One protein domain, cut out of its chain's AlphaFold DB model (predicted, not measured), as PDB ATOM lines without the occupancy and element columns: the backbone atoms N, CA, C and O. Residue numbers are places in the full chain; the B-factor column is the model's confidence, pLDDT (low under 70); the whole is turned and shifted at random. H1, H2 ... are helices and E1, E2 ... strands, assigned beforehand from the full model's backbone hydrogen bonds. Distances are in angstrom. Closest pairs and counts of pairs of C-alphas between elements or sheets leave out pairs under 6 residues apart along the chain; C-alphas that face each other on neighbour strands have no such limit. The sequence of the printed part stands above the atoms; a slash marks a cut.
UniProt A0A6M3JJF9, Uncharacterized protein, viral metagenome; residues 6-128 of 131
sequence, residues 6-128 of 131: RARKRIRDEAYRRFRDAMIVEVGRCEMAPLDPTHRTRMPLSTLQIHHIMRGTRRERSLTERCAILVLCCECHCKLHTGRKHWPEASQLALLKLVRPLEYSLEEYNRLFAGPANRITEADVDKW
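AT A GLANCE: This is residues 6 to 128 of the 131 residues of an uncharacterized protein of viral metagenome (UniProt A0A6M3JJF9). A short two-stranded antiparallel ribbon, E1 and E2, lies in the middle of this model, with helices set around it: the long H1 reaches it with residues 20 to 27, H3 packs on E1, and H4 comes up to E2. H6 packs on H4, away from the ribbon, and residues 6 to 11 of H1 stick out as a free arm. The printed part has 123 residues with six named helices and two named strands, in the order H1, E1, H2, E2, H3, H4, H5, H6; the class is mostly helix. The whole is compact, with a radius of gyration of the C-alphas of 14.5 A, and spans 43 by 35 by 27 A.

IN THESE COORDINATES: H1, residues 6 to 27, begins at C-alpha 6 at (176.383, 156.996, 195.151) and is 31.4 A long from first to last C-alpha. E1, residues 48 to 52, measures 13.2 A and begins at C-alpha 48 at (147.888, 160.013, 197.749). H2 is residues 57 to 61. E2, residues 69 to 73, measures 13.3 A. H3, residues 74 to 82, measures 12.2 A, and H4, residues 89 to 99, measures 15.4 A. H5 is residues 106 to 111. H6, residues 122 to 126, ends at C-alpha 126 at (140.384, 137.173, 186.483).

HOW THE PARTS SIT: E1 and E2 are antiparallel neighbours, with 145 degrees between their directions. N 49 and O 72, 2.8 A apart, and N 70 and O 51, 2.9 A apart, are within hydrogen-bond range. The closest C-alphas of H1 and E2 are those of Ile 24 and Val 71, 6.4 A apart; those of H1 and E1 are Ile 24 and Leu 48, at 6.6 A. For E1 and H3 they are His 51 and His 77, at 6.6 A, and for E1 and H2 His 52 and Arg 59, at 6.6 A. For E2 and H4 they are Leu 70 and Leu 96, at 6.9 A. H4 and H6 touch, the closest C-alphas being those of Ala 90 and Val 125, 4.7 A apart. H5 and H6 are close but not clearly touching, with Leu 106 and Glu 122 closest at 7.4 A between C-alphas. H4 and H5 are only just apart, at 8.2 A. Every O i to N i+4 pair is within hydrogen-bond range in H1, H3, H4, H5 and H6; in H2 it is 0 of 1, with 2 of 2 O i to N i+3 pairs within range.

THE WHOLE: The two C-alphas farthest apart, those of Ala 7 and Pro 37, are 45.8 A apart. The printed part has no cut. The link from H1 to E1, residues 28 to 47, is long. The mean pLDDT of the printed part is 88.4; residue 41 and residues 83 to 85 are under 70.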
ATOM      1  N   ARG A   6     177.196 155.980 194.451       76.25
ATOM      2  CA  ARG A   6     176.383 156.996 195.151       76.25
ATOM      3  C   ARG A   6     175.727 157.997 194.195       76.25
ATOM      4  O   ARG A   6     174.564 158.342 194.381       76.25
ATOM      5  N   ALA A   7     176.447 158.424 193.157       74.25
ATOM      6  CA  ALA A   7     175.921 159.347 192.152       74.25
ATOM      7  C   ALA A   7     174.803 158.694 191.322       74.25
ATOM      8  O   ALA A   7     173.745 159.292 191.142       74.25
ATOM      9  N   ARG A   8     174.989 157.427 190.918       74.19
ATOM     10  CA  ARG A   8     173.962 156.636 190.215       74.19
ATOM     11  C   ARG A   8     172.688 156.455 191.044       74.19
ATOM     12  O   ARG A   8     171.593 156.615 190.514       74.19
ATOM     13  N   LYS A   9     172.824 156.184 192.349       80.06
ATOM     14  CA  LYS A   9     171.681 156.084 193.269       80.06
ATOM     15  C   LYS A   9     170.887 157.393 193.329       80.06
ATOM     16  O   LYS A   9     169.676 157.365 193.163       80.06
ATOM     17  N   ARG A  10     171.565 158.535 193.488       80.88
ATOM     18  CA  ARG A  10     170.905 159.850 193.573       80.88
ATOM     19  C   ARG A  10     170.091 160.183 192.321       80.88
ATOM     20  O   ARG A  10     168.966 160.647 192.452       80.88
ATOM     21  N   ILE A  11     170.646 159.919 191.136       80.19
ATOM     22  CA  ILE A  11     169.959 160.151 189.854       80.19
ATOM     23  C   ILE A  11     168.696 159.289 189.761       80.19
ATOM     24  O   ILE A  11     167.628 159.797 189.435       80.19
ATOM     25  N   ARG A  12     168.798 158.000 190.108       83.19
ATOM     26  CA  ARG A  12     167.646 157.090 190.135       83.19
ATOM     27  C   ARG A  12     166.569 157.564 191.113       83.19
ATOM     28  O   ARG A  12     165.394 157.574 190.763       83.19
ATOM     29  N   ASP A  13     166.963 157.982 192.313       87.81
ATOM     30  CA  ASP A  13     166.032 158.440 193.349       87.81
ATOM     31  C   ASP A  13     165.349 159.766 192.957       87.81
ATOM     32  O   ASP A  13     164.207 160.028 193.331       87.81
ATOM     33  N   GLU A  14     166.025 160.626 192.197       90.19
ATOM     34  CA  GLU A  14     165.430 161.835 191.626       90.19
ATOM     35  C   GLU A  14     164.461 161.523 190.482       90.19
ATOM     36  O   GLU A  14     163.338 162.027 190.490       90.19
ATOM     37  N   ALA A  15     164.848 160.651 189.548       89.19
ATOM     38  CA  ALA A  15     163.972 160.198 188.471       89.19
ATOM     39  C   ALA A  15     162.697 159.542 189.024       89.19
ATOM     40  O   ALA A  15     161.593 159.881 188.600       89.19
ATOM     41  N   TYR A  16     162.835 158.684 190.041       92.06
ATOM     42  CA  TYR A  16     161.701 158.064 190.721       92.06
ATOM     43  C   TYR A  16     160.796 159.092 191.407       92.06
ATOM     44  O   TYR A  16     159.578 158.980 191.315       92.06
ATOM     45  N   ARG A  17     161.356 160.113 192.072       93.00
ATOM     46  CA  ARG A  17     160.548 161.180 192.690       93.00
ATOM     47  C   ARG A  17     159.719 161.936 191.654       93.00
ATOM     48  O   ARG A  17     158.522 162.095 191.857       93.00
ATOM     49  N   ARG A  18     160.327 162.323 190.527       94.56
ATOM     50  CA  ARG A  18     159.618 163.009 189.433       94.56
ATOM     51  C   ARG A  18     158.512 162.139 188.844       94.56
ATOM     52  O   ARG A  18     157.395 162.613 188.684       94.56
ATOM     53  N   PHE A  19     158.813 160.868 188.579       95.56
ATOM     54  CA  PHE A  19     157.823 159.898 188.119       95.56
ATOM     55  C   PHE A  19     156.665 159.769 189.115       95.56
ATOM     56  O   PHE A  19     155.504 159.844 188.725       95.56
ATOM     57  N   ARG A  20     156.980 159.626 190.409       95.19
ATOM     58  CA  ARG A  20     155.983 159.489 191.472       95.19
ATOM     59  C   ARG A  20     155.041 160.680 191.515       95.19
ATOM     60  O   ARG A  20     153.830 160.491 191.549       95.19
ATOM     61  N   ASP A  21     155.600 161.882 191.539       95.38
ATOM     62  CA  ASP A  21     154.814 163.103 191.683       95.38
ATOM     63  C   ASP A  21     153.942 163.328 190.436       95.38
ATOM     64  O   ASP A  21     152.756 163.620 190.569       95.38
ATOM     65  N   ALA A  22     154.483 163.077 189.237       96.19
ATOM     66  CA  ALA A  22     153.723 163.133 187.989       96.19
ATOM     67  C   ALA A  22     152.568 162.118 187.965       96.19
ATOM     68  O   ALA A  22     151.441 162.479 187.642       96.19
ATOM     69  N   MET A  23     152.823 160.870 188.368       96.19
ATOM     70  CA  MET A  23     151.807 159.816 188.383       96.19
ATOM     71  C   MET A  23     150.684 160.103 189.388       96.19
ATOM     72  O   MET A  23     149.519 159.854 189.090       96.19
ATOM     73  N   ILE A  24     151.004 160.656 190.564       95.81
ATOM     74  CA  ILE A  24     149.988 161.069 191.544       95.81
ATOM     75  C   ILE A  24     149.091 162.170 190.969       95.81
ATOM     76  O   ILE A  24     147.874 162.105 191.138       95.81
ATOM     77  N   VAL A  25     149.677 163.161 190.292       95.75
ATOM     78  CA  VAL A  25     148.925 164.258 189.661       95.75
ATOM     79  C   VAL A  25     148.043 163.740 188.528       95.75
ATOM     80  O   VAL A  25     146.871 164.095 188.470       95.75
ATOM     81  N   GLU A  26     148.586 162.889 187.659       95.19
ATOM     82  CA  GLU A  26     147.869 162.344 186.505       95.19
ATOM     83  C   GLU A  26     146.679 161.473 186.913       95.19
ATOM     84  O   GLU A  26     145.588 161.615 186.367       95.19
ATOM     85  N   VAL A  27     146.867 160.595 187.900       94.44
ATOM     86  CA  VAL A  27     145.798 159.705 188.369       94.44
ATOM     87  C   VAL A  27     144.791 160.473 189.218       94.44
ATOM     88  O   VAL A  27     143.587 160.239 189.124       94.44
ATOM     89  N   GLY A  28     145.270 161.380 190.072       93.44
ATOM     90  CA  GLY A  28     144.453 162.350 190.799       93.44
ATOM     91  C   GLY A  28     143.475 161.782 191.835       93.44
ATOM     92  O   GLY A  28     142.746 162.544 192.470       93.44
ATOM     93  N   ARG A  29     143.429 160.458 192.026       92.62
ATOM     94  CA  ARG A  29     142.494 159.773 192.929       92.62
ATOM     95  C   ARG A  29     143.094 158.506 193.524       92.62
ATOM     96  O   ARG A  29     144.044 157.942 192.992       92.62
ATOM     97  N   CYS A  30     142.500 158.039 194.619       93.75
ATOM     98  CA  CYS A  30     142.754 156.690 195.112       93.75
ATOM     99  C   CYS A  30     142.077 155.685 194.176       93.75
ATOM    100  O   CYS A  30     140.889 155.811 193.894       93.75
ATOM    101  N   GLU A  31     142.816 154.684 193.718       93.19
ATOM    102  CA  GLU A  31     142.311 153.683 192.777       93.19
ATOM    103  C   GLU A  31     141.500 152.581 193.460       93.19
ATOM    104  O   GLU A  31     140.640 151.975 192.839       93.19
ATOM    105  N   MET A  32     141.706 152.364 194.759       90.88
ATOM    106  CA  MET A  32     140.927 151.397 195.537       90.88
ATOM    107  C   MET A  32     139.630 151.996 196.102       90.88
ATOM    108  O   MET A  32     138.653 151.277 196.278       90.88
ATOM    109  N   ALA A  33     139.604 153.304 196.384       86.25
ATOM    110  CA  ALA A  33     138.472 153.961 197.044       86.25
ATOM    111  C   ALA A  33     137.123 153.807 196.312       86.25
ATOM    112  O   ALA A  33     136.130 153.594 196.997       86.25
ATOM    113  N   PRO A  34     137.040 153.867 194.966       82.50
ATOM    114  CA  PRO A  34     135.772 153.686 194.257       82.50
ATOM    115  C   PRO A  34     135.126 152.309 194.446       82.50
ATOM    116  O   PRO A  34     133.944 152.165 194.153       82.50
ATOM    117  N   LEU A  35     135.883 151.311 194.914       79.44
ATOM    118  CA  LEU A  35     135.380 149.958 195.164       79.44
ATOM    119  C   LEU A  35     134.820 149.774 196.579       79.44
ATOM    120  O   LEU A  35     134.191 148.761 196.862       79.44
ATOM    121  N   ASP A  36     135.048 150.737 197.473       77.12
ATOM    122  CA  ASP A  36     134.557 150.702 198.845       77.12
ATOM    123  C   ASP A  36     133.540 151.843 199.036       77.12
ATOM    124  O   ASP A  36     133.937 153.008 199.144       77.12
ATOM    125  N   PRO A  37     132.224 151.548 199.098       74.56
ATOM    126  CA  PRO A  37     131.186 152.572 199.218       74.56
ATOM    127  C   PRO A  37     131.261 153.354 200.535       74.56
ATOM    128  O   PRO A  37     130.653 154.416 200.656       74.56
ATOM    129  N   THR A  38     132.006 152.855 201.525       75.81
ATOM    130  CA  THR A  38     132.219 153.536 202.809       75.81
ATOM    131  C   THR A  38     133.397 154.513 202.770       75.81
ATOM    132  O   THR A  38     133.593 155.296 203.703       75.81
ATOM    133  N   HIS A  39     134.181 154.497 201.689       77.69
ATOM    134  CA  HIS A  39     135.427 155.237 201.583       77.69
ATOM    135  C   HIS A  39     135.254 156.588 200.879       77.69
ATOM    136  O   HIS A  39     134.497 156.743 199.919       77.69
ATOM    137  N   ARG A  40     136.007 157.604 201.320       75.81
ATOM    138  CA  ARG A  40     135.996 158.916 200.657       75.81
ATOM    139  C   ARG A  40     136.657 158.815 199.282       75.81
ATOM    140  O   ARG A  40     137.844 158.527 199.177       75.81
ATOM    141  N   THR A  41     135.907 159.119 198.228       68.69
ATOM    142  CA  THR A  41     136.381 159.009 196.836       68.69
ATOM    143  C   THR A  41     137.185 160.220 196.359       68.69
ATOM    144  O   THR A  41     137.987 160.101 195.433       68.69
ATOM    145  N   ARG A  42     137.015 161.387 196.998       72.50
ATOM    146  CA  ARG A  42     137.793 162.606 196.728       72.50
ATOM    147  C   ARG A  42     138.662 162.962 197.924       72.50
ATOM    148  O   ARG A  42     138.161 163.155 199.030       72.50
ATOM    149  N   MET A  43     139.965 163.062 197.682       83.06
ATOM    150  CA  MET A  43     140.974 163.358 198.696       83.06
ATOM    151  C   MET A  43     142.019 164.322 198.114       83.06
ATOM    152  O   MET A  43     142.229 164.307 196.900       83.06
ATOM    153  N   PRO A  44     142.686 165.152 198.934       88.50
ATOM    154  CA  PRO A  44     143.773 166.002 198.454       88.50
ATOM    155  C   PRO A  44     144.916 165.168 197.859       88.50
ATOM    156  O   PRO A  44     145.272 164.131 198.424       88.50
ATOM    157  N   LEU A  45     145.552 165.648 196.785       88.00
ATOM    158  CA  LEU A  45     146.688 164.961 196.142       88.00
ATOM    159  C   LEU A  45     147.831 164.656 197.123       88.00
ATOM    160  O   LEU A  45     148.481 163.624 197.010       88.00
ATOM    161  N   SER A  46     148.029 165.511 198.132       90.06
ATOM    162  CA  SER A  46     149.029 165.331 199.195       90.06
ATOM    163  C   SER A  46     148.804 164.097 200.076       90.06
ATOM    164  O   SER A  46     149.706 163.695 200.803       90.06
ATOM    165  N   THR A  47     147.612 163.497 200.025       90.31
ATOM    166  CA  THR A  47     147.258 162.285 200.781       90.31
ATOM    167  C   THR A  47     147.393 161.002 199.960       90.31
ATOM    168  O   THR A  47     147.239 159.904 200.507       90.31
ATOM    169  N   LEU A  48     147.669 161.130 198.657       94.25
ATOM    170  CA  LEU A  48     147.888 160.013 197.749       94.25
ATOM    171  C   LEU A  48     149.355 159.578 197.772       94.25
ATOM    172  O   LEU A  48     150.273 160.376 197.955       94.25
ATOM    173  N   GLN A  49     149.574 158.289 197.555       94.56
ATOM    174  CA  GLN A  49     150.893 157.682 197.487       94.56
ATOM    175  C   GLN A  49     150.931 156.556 196.460       94.56
ATOM    176  O   GLN A  49     149.920 155.919 196.165       94.56
ATOM    177  N   ILE A  50     152.133 156.287 195.957       94.94
ATOM    178  CA  ILE A  50     152.396 155.132 195.106       94.94
ATOM    179  C   ILE A  50     152.518 153.868 195.957       94.94
ATOM    180  O   ILE A  50     153.359 153.779 196.854       94.94
ATOM    181  N   HIS A  51     151.729 152.866 195.596       94.88
ATOM    182  CA  HIS A  51     151.863 151.483 196.018       94.88
ATOM    183  C   HIS A  51     152.534 150.673 194.912       94.88
ATOM    184  O   HIS A  51     152.079 150.674 193.773       94.88
ATOM    185  N   HIS A  52     153.601 149.955 195.254       94.81
ATOM    186  CA  HIS A  52     154.236 149.005 194.340       94.81
ATOM    187  C   HIS A  52     153.626 147.625 194.561       94.81
ATOM    188  O   HIS A  52     153.676 147.104 195.680       94.81
ATOM    189  N   ILE A  53     153.095 147.022 193.497       93.88
ATOM    190  CA  ILE A  53     152.573 145.649 193.538       93.88
ATOM    191  C   ILE A  53     153.736 144.680 193.812       93.88
ATOM    192  O   ILE A  53     153.650 143.809 194.683       93.88
ATOM    193  N   MET A  54     154.874 144.902 193.143       90.75
ATOM    194  CA  MET A  54     156.116 144.165 193.370       90.75
ATOM    195  C   MET A  54     156.811 144.539 194.691       90.75
ATOM    196  O   MET A  54     156.747 145.669 195.176       90.75
ATOM    197  N   ARG A  55     157.561 143.585 195.263       84.62
ATOM    198  CA  ARG A  55     158.250 143.735 196.560       84.62
ATOM    199  C   ARG A  55     159.743 143.405 196.508       84.62
ATOM    200  O   ARG A  55     160.216 142.704 195.617       84.62
ATOM    201  N   GLY A  56     160.478 143.881 197.517       84.25
ATOM    202  CA  GLY A  56     161.901 143.580 197.708       84.25
ATOM    203  C   GLY A  56     162.761 144.041 196.531       84.25
ATOM    204  O   GLY A  56     162.530 145.110 195.976       84.25
ATOM    205  N   THR A  57     163.714 143.212 196.111       81.31
ATOM    206  CA  THR A  57     164.592 143.493 194.960       81.31
ATOM    207  C   THR A  57     163.830 143.695 193.647       81.31
ATOM    208  O   THR A  57     164.310 144.387 192.755       81.31
ATOM    209  N   ARG A  58     162.616 143.146 193.525       82.44
ATOM    210  CA  ARG A  58     161.764 143.318 192.337       82.44
ATOM    211  C   ARG A  58     161.152 144.709 192.271       82.44
ATOM    212  O   ARG A  58     161.048 145.262 191.186       82.44
ATOM    213  N   ARG A  59     160.858 145.312 193.429       85.25
ATOM    214  CA  ARG A  59     160.410 146.709 193.505       85.25
ATOM    215  C   ARG A  59     161.422 147.653 192.862       85.25
ATOM    216  O   ARG A  59     161.032 148.616 192.222       85.25
ATOM    217  N   GLU A  60     162.718 147.380 193.009       85.56
ATOM    218  CA  GLU A  60     163.754 148.216 192.393       85.56
ATOM    219  C   GLU A  60     163.709 148.190 190.861       85.56
ATOM    220  O   GLU A  60     164.079 149.178 190.231       85.56
ATOM    221  N   ARG A  61     163.234 147.085 190.269       85.12
ATOM    222  CA  ARG A  61     163.042 146.935 188.820       85.12
ATOM    223  C   ARG A  61     161.736 147.554 188.328       85.12
ATOM    224  O   ARG A  61     161.637 147.832 187.145       85.12
ATOM    225  N   SER A  62     160.767 147.764 189.217       90.31
ATOM    226  CA  SER A  62     159.429 148.254 188.881       90.31
ATOM    227  C   SER A  62     159.185 149.713 189.269       90.31
ATOM    228  O   SER A  62     158.044 150.163 189.249       90.31
ATOM    229  N   LEU A  63     160.222 150.455 189.686       90.62
ATOM    230  CA  LEU A  63     160.060 151.783 190.294       90.62
ATOM    231  C   LEU A  63     159.285 152.773 189.415       90.62
ATOM    232  O   LEU A  63     158.616 153.653 189.949       90.62
ATOM    233  N   THR A  64     159.392 152.629 188.099       93.38
ATOM    234  CA  THR A  64     158.777 153.503 187.092       93.38
ATOM    235  C   THR A  64     157.830 152.750 186.158       93.38
ATOM    236  O   THR A  64     157.416 153.286 185.137       93.38
ATOM    237  N   GLU A  65     157.496 151.506 186.493       95.00
ATOM    238  CA  GLU A  65     156.716 150.622 185.630       95.00
ATOM    239  C   GLU A  65     155.239 150.733 186.002       95.00
ATOM    240  O   GLU A  65     154.801 150.221 187.036       95.00
ATOM    241  N   ARG A  66     154.461 151.426 185.165       96.19
ATOM    242  CA  ARG A  66     153.035 151.703 185.415       96.19
ATOM    243  C   ARG A  66     152.202 150.437 185.611       96.19
ATOM    244  O   ARG A  66     151.361 150.397 186.506       96.19
ATOM    245  N   CYS A  67     152.532 149.374 184.877       95.56
ATOM    246  CA  CYS A  67     151.909 148.054 184.993       95.56
ATOM    247  C   CYS A  67     152.101 147.377 186.366       95.56
ATOM    248  O   CYS A  67     151.480 146.352 186.645       95.56
ATOM    249  N   ALA A  68     152.954 147.927 187.238       95.94
ATOM    250  CA  ALA A  68     153.283 147.392 188.557       95.94
ATOM    251  C   ALA A  68     152.980 148.366 189.709       95.94
ATOM    252  O   ALA A  68     153.415 148.133 190.846       95.94
ATOM    253  N   ILE A  69     152.266 149.461 189.437       96.44
ATOM    254  CA  ILE A  69     152.027 150.545 190.391       96.44
ATOM    255  C   ILE A  69     150.527 150.805 190.541       96.44
ATOM    256  O   ILE A  69     149.764 150.651 189.596       96.44
ATOM    257  N   LEU A  70     150.118 151.203 191.747       96.12
ATOM    258  CA  LEU A  70     148.809 151.769 192.067       96.12
ATOM    259  C   LEU A  70     148.976 153.116 192.788       96.12
ATOM    260  O   LEU A  70     149.949 153.314 193.515       96.12
ATOM    261  N   VAL A  71     148.019 154.029 192.639       96.12
ATOM    262  CA  VAL A  71     147.921 155.275 193.411       96.12
ATOM    263  C   VAL A  71     146.807 155.128 194.436       96.12
ATOM    264  O   VAL A  71     145.641 154.934 194.101       96.12
ATOM    265  N   LEU A  72     147.163 155.210 195.712       94.62
ATOM    266  CA  LEU A  72     146.264 154.924 196.826       94.62
ATOM    267  C   LEU A  72     146.323 156.033 197.867       94.62
ATOM    268  O   LEU A  72     147.348 156.683 198.041       94.62
ATOM    269  N   CYS A  73     145.246 156.209 198.624       93.00
ATOM    270  CA  CYS A  73     145.299 157.000 199.847       93.00
ATOM    271  C   CYS A  73     146.054 156.256 200.963       93.00
ATOM    272  O   CYS A  73     146.344 155.059 200.862       93.00
ATOM    273  N   CYS A  74     146.344 156.959 202.062       90.38
ATOM    274  CA  CYS A  74     146.985 156.379 203.245       90.38
ATOM    275  C   CYS A  74     146.271 155.124 203.769       90.38
ATOM    276  O   CYS A  74     146.898 154.085 203.973       90.38
ATOM    277  N   GLU A  75     144.951 155.188 203.916       89.44
ATOM    278  CA  GLU A  75     144.167 154.091 204.478       89.44
ATOM    279  C   GLU A  75     144.153 152.859 203.558       89.44
ATOM    280  O   GLU A  75     144.472 151.758 204.010       89.44
ATOM    281  N   CYS A  76     143.861 153.024 202.262       90.69
ATOM    282  CA  CYS A  76     143.870 151.922 201.294       90.69
ATOM    283  C   CYS A  76     145.259 151.290 201.154       90.69
ATOM    284  O   CYS A  76     145.380 150.064 201.133       90.69
ATOM    285  N   HIS A  77     146.317 152.104 201.131       91.25
ATOM    286  CA  HIS A  77     147.689 151.601 201.113       91.25
ATOM    287  C   HIS A  77     147.992 150.751 202.357       91.25
ATOM    288  O   HIS A  77     148.533 149.648 202.249       91.25
ATOM    289  N   CYS A  78     147.590 151.211 203.546       87.81
ATOM    290  CA  CYS A  78     147.730 150.446 204.786       87.81
ATOM    291  C   CYS A  78     146.912 149.145 204.767       87.81
ATOM    292  O   CYS A  78     147.439 148.101 205.163       87.81
ATOM    293  N   LYS A  79     145.670 149.166 204.260       85.62
ATOM    294  CA  LYS A  79     144.826 147.967 204.090       85.62
ATOM    295  C   LYS A  79     145.506 146.923 203.196       85.62
ATOM    296  O   LYS A  79     145.602 145.759 203.581       85.62
ATOM    297  N   LEU A  80     146.064 147.335 202.056       85.12
ATOM    298  CA  LEU A  80     146.824 146.460 201.153       85.12
ATOM    299  C   LEU A  80     148.109 145.915 201.786       85.12
ATOM    300  O   LEU A  80     148.499 144.766 201.549       85.12
ATOM    301  N   HIS A  81     148.777 146.721 202.611       77.81
ATOM    302  CA  HIS A  81     150.025 146.315 203.247       77.81
ATOM    303  C   HIS A  81     149.828 145.327 204.406       77.81
ATOM    304  O   HIS A  81     150.660 144.429 204.588       77.81
ATOM    305  N   THR A  82     148.749 145.485 205.176       76.25
ATOM    306  CA  THR A  82     148.411 144.668 206.356       76.25
ATOM    307  C   THR A  82     147.599 143.425 205.982       76.25
ATOM    308  O   THR A  82     147.903 142.324 206.438       76.25
ATOM    309  N   GLY A  83     146.647 143.549 205.056       68.50
ATOM    310  CA  GLY A  83     145.772 142.480 204.573       68.50
ATOM    311  C   GLY A  83     146.396 141.585 203.500       68.50
ATOM    312  O   GLY A  83     145.727 141.229 202.536       68.50
ATOM    313  N   ARG A  84     147.672 141.198 203.624       60.34
ATOM    314  CA  ARG A  84     148.424 140.508 202.547       60.34
ATOM    315  C   ARG A  84     147.829 139.170 202.118       60.34
ATOM    316  O   ARG A  84     147.918 138.825 200.947       60.34
ATOM    317  N   LYS A  85     147.229 138.425 203.054       65.38
ATOM    318  CA  LYS A  85     146.491 137.191 202.731       65.38
ATOM    319  C   LYS A  85     145.241 137.477 201.893       65.38
ATOM    320  O   LYS A  85     144.800 136.614 201.148       65.38
ATOM    321  N   HIS A  86     144.693 138.683 202.008       73.12
ATOM    322  CA  HIS A  86     143.477 139.108 201.327       73.12
ATOM    323  C   HIS A  86     143.749 139.850 200.011       73.12
ATOM    324  O   HIS A  86     142.842 139.893 199.184       73.12
ATOM    325  N   TRP A  87     144.973 140.363 199.807       85.31
ATOM    326  CA  TRP A  87     145.408 141.101 198.611       85.31
ATOM    327  C   TRP A  87     146.686 140.520 197.964       85.31
ATOM    328  O   TRP A  87     147.752 141.149 198.019       85.31
ATOM    329  N   PRO A  88     146.632 139.321 197.352       90.25
ATOM    330  CA  PRO A  88     147.750 138.788 196.565       90.25
ATOM    331  C   PRO A  88     148.058 139.656 195.332       90.25
ATOM    332  O   PRO A  88     147.195 140.406 194.881       90.25
ATOM    333  N   GLU A  89     149.257 139.532 194.746       92.50
ATOM    334  CA  GLU A  89     149.669 140.319 193.560       92.50
ATOM    335  C   GLU A  89     148.617 140.269 192.436       92.50
ATOM    336  O   GLU A  89     148.246 141.309 191.904       92.50
ATOM    337  N   ALA A  90     148.051 139.089 192.159       93.88
ATOM    338  CA  ALA A  90     147.005 138.916 191.151       93.88
ATOM    339  C   ALA A  90     145.742 139.762 191.417       93.88
ATOM    340  O   ALA A  90     145.187 140.336 190.488       93.88
ATOM    341  N   SER A  91     145.327 139.919 192.680       93.31
ATOM    342  CA  SER A  91     144.186 140.782 193.036       93.31
ATOM    343  C   SER A  91     144.484 142.273 192.843       93.31
ATOM    344  O   SER A  91     143.607 143.051 192.484       93.31
ATOM    345  N   GLN A  92     145.737 142.681 193.045       94.19
ATOM    346  CA  GLN A  92     146.172 144.065 192.843       94.19
ATOM    347  C   GLN A  92     146.298 144.383 191.350       94.19
ATOM    348  O   GLN A  92     145.985 145.486 190.916       94.19
ATOM    349  N   LEU A  93     146.713 143.394 190.556       95.38
ATOM    350  CA  LEU A  93     146.702 143.459 189.099       95.38
ATOM    351  C   LEU A  93     145.276 143.499 188.545       95.38
ATOM    352  O   LEU A  93     145.031 144.228 187.592       95.38
ATOM    353  N   ALA A  94     144.328 142.791 189.166       95.12
ATOM    354  CA  ALA A  94     142.912 142.889 188.808       95.12
ATOM    355  C   ALA A  94     142.369 144.298 189.080       95.12
ATOM    356  O   ALA A  94     141.688 144.870 188.230       95.12
ATOM    357  N   LEU A  95     142.747 144.895 190.217       94.06
ATOM    358  CA  LEU A  95     142.439 146.294 190.506       94.06
ATOM    359  C   LEU A  95     143.003 147.221 189.422       94.06
ATOM    360  O   LEU A  95     142.272 148.063 188.908       94.06
ATOM    361  N   LEU A  96     144.271 147.043 189.032       95.62
ATOM    362  CA  LEU A  96     144.892 147.839 187.972       95.62
ATOM    363  C   LEU A  96     144.163 147.679 186.627       95.62
ATOM    364  O   LEU A  96     143.859 148.681 185.985       95.62
ATOM    365  N   LYS A  97     143.835 146.440 186.238       95.75
ATOM    366  CA  LYS A  97     143.069 146.107 185.025       95.75
ATOM    367  C   LYS A  97     141.735 146.851 184.982       95.75
ATOM    368  O   LYS A  97     141.351 147.353 183.933       95.75
ATOM    369  N   LEU A  98     141.058 146.963 186.125       93.50
ATOM    370  CA  LEU A  98     139.773 147.648 186.240       93.50
ATOM    371  C   LEU A  98     139.904 149.176 186.147       93.50
ATOM    372  O   LEU A  98     139.139 149.826 185.439       93.50
ATOM    373  N   VAL A  99     140.853 149.763 186.878       93.25
ATOM    374  CA  VAL A  99     140.934 151.227 187.064       93.25
ATOM    375  C   VAL A  99     141.794 151.936 186.021       93.25
ATOM    376  O   VAL A  99     141.575 153.120 185.758       93.25
ATOM    377  N   ARG A 100     142.753 151.218 185.423       94.62
ATOM    378  CA  ARG A 100     143.664 151.680 184.366       94.62
ATOM    379  C   ARG A 100     143.962 150.549 183.368       94.62
ATOM    380  O   ARG A 100     145.105 150.103 183.266       94.62
ATOM    381  N   PRO A 101     142.966 150.110 182.577       95.50
ATOM    382  CA  PRO A 101     143.137 149.006 181.627       95.50
ATOM    383  C   PRO A 101     144.234 149.252 180.582       95.50
ATOM    384  O   PRO A 101     144.867 148.303 180.141       95.50
ATOM    385  N   LEU A 102     144.496 150.511 180.207       96.19
ATOM    386  CA  LEU A 102     145.541 150.858 179.232       96.19
ATOM    387  C   LEU A 102     146.970 150.724 179.786       96.19
ATOM    388  O   LEU A 102     147.913 150.624 179.012       96.19
ATOM    389  N   GLU A 103     147.133 150.740 181.110       95.94
ATOM    390  CA  GLU A 103     148.431 150.549 181.776       95.94
ATOM    391  C   GLU A 103     148.618 149.115 182.277       95.94
ATOM    392  O   GLU A 103     149.692 148.743 182.750       95.94
ATOM    393  N   TYR A 104     147.566 148.303 182.195       96.62
ATOM    394  CA  TYR A 104     147.612 146.904 182.560       96.62
ATOM    395  C   TYR A 104     148.271 146.089 181.446       96.62
ATOM    396  O   TYR A 104     147.770 146.009 180.328       96.62
ATOM    397  N   SER A 105     149.379 145.428 181.777       95.31
ATOM    398  CA  SER A 105     149.971 144.403 180.924       95.31
ATOM    399  C   SER A 105     150.661 143.338 181.764       95.31
ATOM    400  O   SER A 105     151.677 143.599 182.414       95.31
ATOM    401  N   LEU A 106     150.122 142.113 181.735       93.69
ATOM    402  CA  LEU A 106     150.770 140.967 182.373       93.69
ATOM    403  C   LEU A 106     152.087 140.600 181.709       93.69
ATOM    404  O   LEU A 106     152.989 140.135 182.398       93.69
ATOM    405  N   GLU A 107     152.218 140.811 180.402       93.06
ATOM    406  CA  GLU A 107     153.477 140.568 179.707       93.06
ATOM    407  C   GLU A 107     154.566 141.490 180.259       93.06
ATOM    408  O   GLU A 107     155.619 141.019 180.691       93.06
ATOM    409  N   GLU A 108     154.303 142.798 180.329       93.00
ATOM    410  CA  GLU A 108     155.257 143.754 180.891       93.00
ATOM    411  C   GLU A 108     155.548 143.462 182.357       93.00
ATOM    412  O   GLU A 108     156.714 143.360 182.735       93.00
ATOM    413  N   TYR A 109     154.507 143.219 183.155       93.81
ATOM    414  CA  TYR A 109     154.656 142.877 184.564       93.81
ATOM    415  C   TYR A 109     155.505 141.610 184.762       93.81
ATOM    416  O   TYR A 109     156.415 141.586 185.595       93.81
ATOM    417  N   ASN A 110     155.265 140.559 183.974       92.69
ATOM    418  CA  ASN A 110     156.011 139.308 184.069       92.69
ATOM    419  C   ASN A 110     157.465 139.449 183.569       92.69
ATOM    420  O   ASN A 110     158.363 138.818 184.134       92.69
ATOM    421  N   ARG A 111     157.748 140.329 182.592       90.94
ATOM    422  CA  ARG A 111     159.126 140.652 182.151       90.94
ATOM    423  C   ARG A 111     159.981 141.278 183.261       90.94
ATOM    424  O   ARG A 111     161.212 141.166 183.243       90.94
ATOM    425  N   LEU A 112     159.360 141.896 184.267       89.62
ATOM    426  CA  LEU A 112     160.068 142.453 185.426       89.62
ATOM    427  C   LEU A 112     160.606 141.375 186.381       89.62
ATOM    428  O   LEU A 112     161.414 141.676 187.266       89.62
ATOM    429  N   PHE A 113     160.225 140.107 186.206       85.56
ATOM    430  CA  PHE A 113     160.829 138.989 186.925       85.56
ATOM    431  C   PHE A 113     162.072 138.473 186.184       85.56
ATOM    432  O   PHE A 113     162.217 138.605 184.978       85.56
ATOM    433  N   ALA A 114     163.026 137.898 186.917       74.75
ATOM    434  CA  ALA A 114     164.162 137.168 186.334       74.75
ATOM    435  C   ALA A 114     163.831 135.664 186.212       74.75
ATOM    436  O   ALA A 114     164.626 134.822 186.611       74.75
ATOM    437  N   GLY A 115     162.604 135.334 185.799       72.19
ATOM    438  CA  GLY A 115     162.044 133.982 185.878       72.19
ATOM    439  C   GLY A 115     161.047 133.689 184.752       72.19
ATOM    440  O   GLY A 115     161.103 134.359 183.724       72.19
ATOM    441  N   PRO A 116     160.144 132.705 184.929       71.19
ATOM    442  CA  PRO A 116     159.191 132.306 183.894       71.19
ATOM    443  C   PRO A 116     158.321 133.479 183.433       71.19
ATOM    444  O   PRO A 116     157.813 134.233 184.266       71.19
ATOM    445  N   ALA A 117     158.107 133.585 182.118       74.56
ATOM    446  CA  ALA A 117     157.327 134.654 181.482       74.56
ATOM    447  C   ALA A 117     155.837 134.673 181.887       74.56
ATOM    448  O   ALA A 117     155.120 135.629 181.618       74.56
ATOM    449  N   ASN A 118     155.372 133.621 182.552       82.44
ATOM    450  CA  ASN A 118     153.987 133.327 182.897       82.44
ATOM    451  C   ASN A 118     153.831 133.031 184.399       82.44
ATOM    452  O   ASN A 118     153.072 132.153 184.801       82.44
ATOM    453  N   ARG A 119     154.576 133.757 185.248       88.06
ATOM    454  CA  ARG A 119     154.490 133.636 186.714       88.06
ATOM    455  C   ARG A 119     153.083 133.930 187.244       88.06
ATOM    456  O   ARG A 119     152.645 133.256 188.171       88.06
ATOM    457  N   ILE A 120     152.435 134.964 186.710       92.19
ATOM    458  CA  ILE A 120     151.022 135.275 186.942       92.19
ATOM    459  C   ILE A 120     150.312 135.164 185.598       92.19
ATOM    460  O   ILE A 120     150.792 135.716 184.605       92.19
ATOM    461  N   THR A 121     149.194 134.448 185.574       94.75
ATOM    462  CA  THR A 121     148.370 134.266 184.374       94.75
ATOM    463  C   THR A 121     147.136 135.169 184.405       94.75
ATOM    464  O   THR A 121     146.716 135.601 185.480       94.75
ATOM    465  N   GLU A 122     146.516 135.420 183.247       95.00
ATOM    466  CA  GLU A 122     145.208 136.102 183.189       95.00
ATOM    467  C   GLU A 122     144.179 135.378 184.063       95.00
ATOM    468  O   GLU A 122     143.489 136.013 184.848       95.00
ATOM    469  N   ALA A 123     144.174 134.039 184.058       94.62
ATOM    470  CA  ALA A 123     143.295 133.248 184.916       94.62
ATOM    471  C   ALA A 123     143.515 133.515 186.416       94.62
ATOM    472  O   ALA A 123     142.575 133.426 187.200       94.62
ATOM    473  N   ASP A 124     144.737 133.837 186.850       94.69
ATOM    474  CA  ASP A 124     144.992 134.210 188.243       94.69
ATOM    475  C   ASP A 124     144.450 135.591 188.585       94.69
ATOM    476  O   ASP A 124     144.012 135.788 189.716       94.69
ATOM    477  N   VAL A 125     144.475 136.520 187.626       95.06
ATOM    478  CA  VAL A 125     143.943 137.881 187.761       95.06
ATOM    479  C   VAL A 125     142.415 137.872 187.714       95.06
ATOM    480  O   VAL A 125     141.774 138.422 188.607       95.06
ATOM    481  N   ASP A 126     141.826 137.186 186.739       94.12
ATOM    482  CA  ASP A 126     140.384 137.173 186.483       94.12
ATOM    483  C   ASP A 126     139.581 136.545 187.629       94.12
ATOM    484  O   ASP A 126     138.446 136.949 187.882       94.12
ATOM    485  N   LYS A 127     140.193 135.651 188.423       93.06
ATOM    486  CA  LYS A 127     139.622 135.155 189.695       93.06
ATOM    487  C   LYS A 127     139.231 136.279 190.665       93.06
ATOM    488  O   LYS A 127     138.428 136.044 191.565       93.06
ATOM    489  N   TRP A 128     139.801 137.472 190.509       90.56
ATOM    490  CA  TRP A 128     139.563 138.635 191.365       90.56
ATOM    491  C   TRP A 128     138.771 139.750 190.677       90.56
ATOM    492  O   TRP A 128     138.527 140.769 191.312       90.56
TER     493      TRP A 128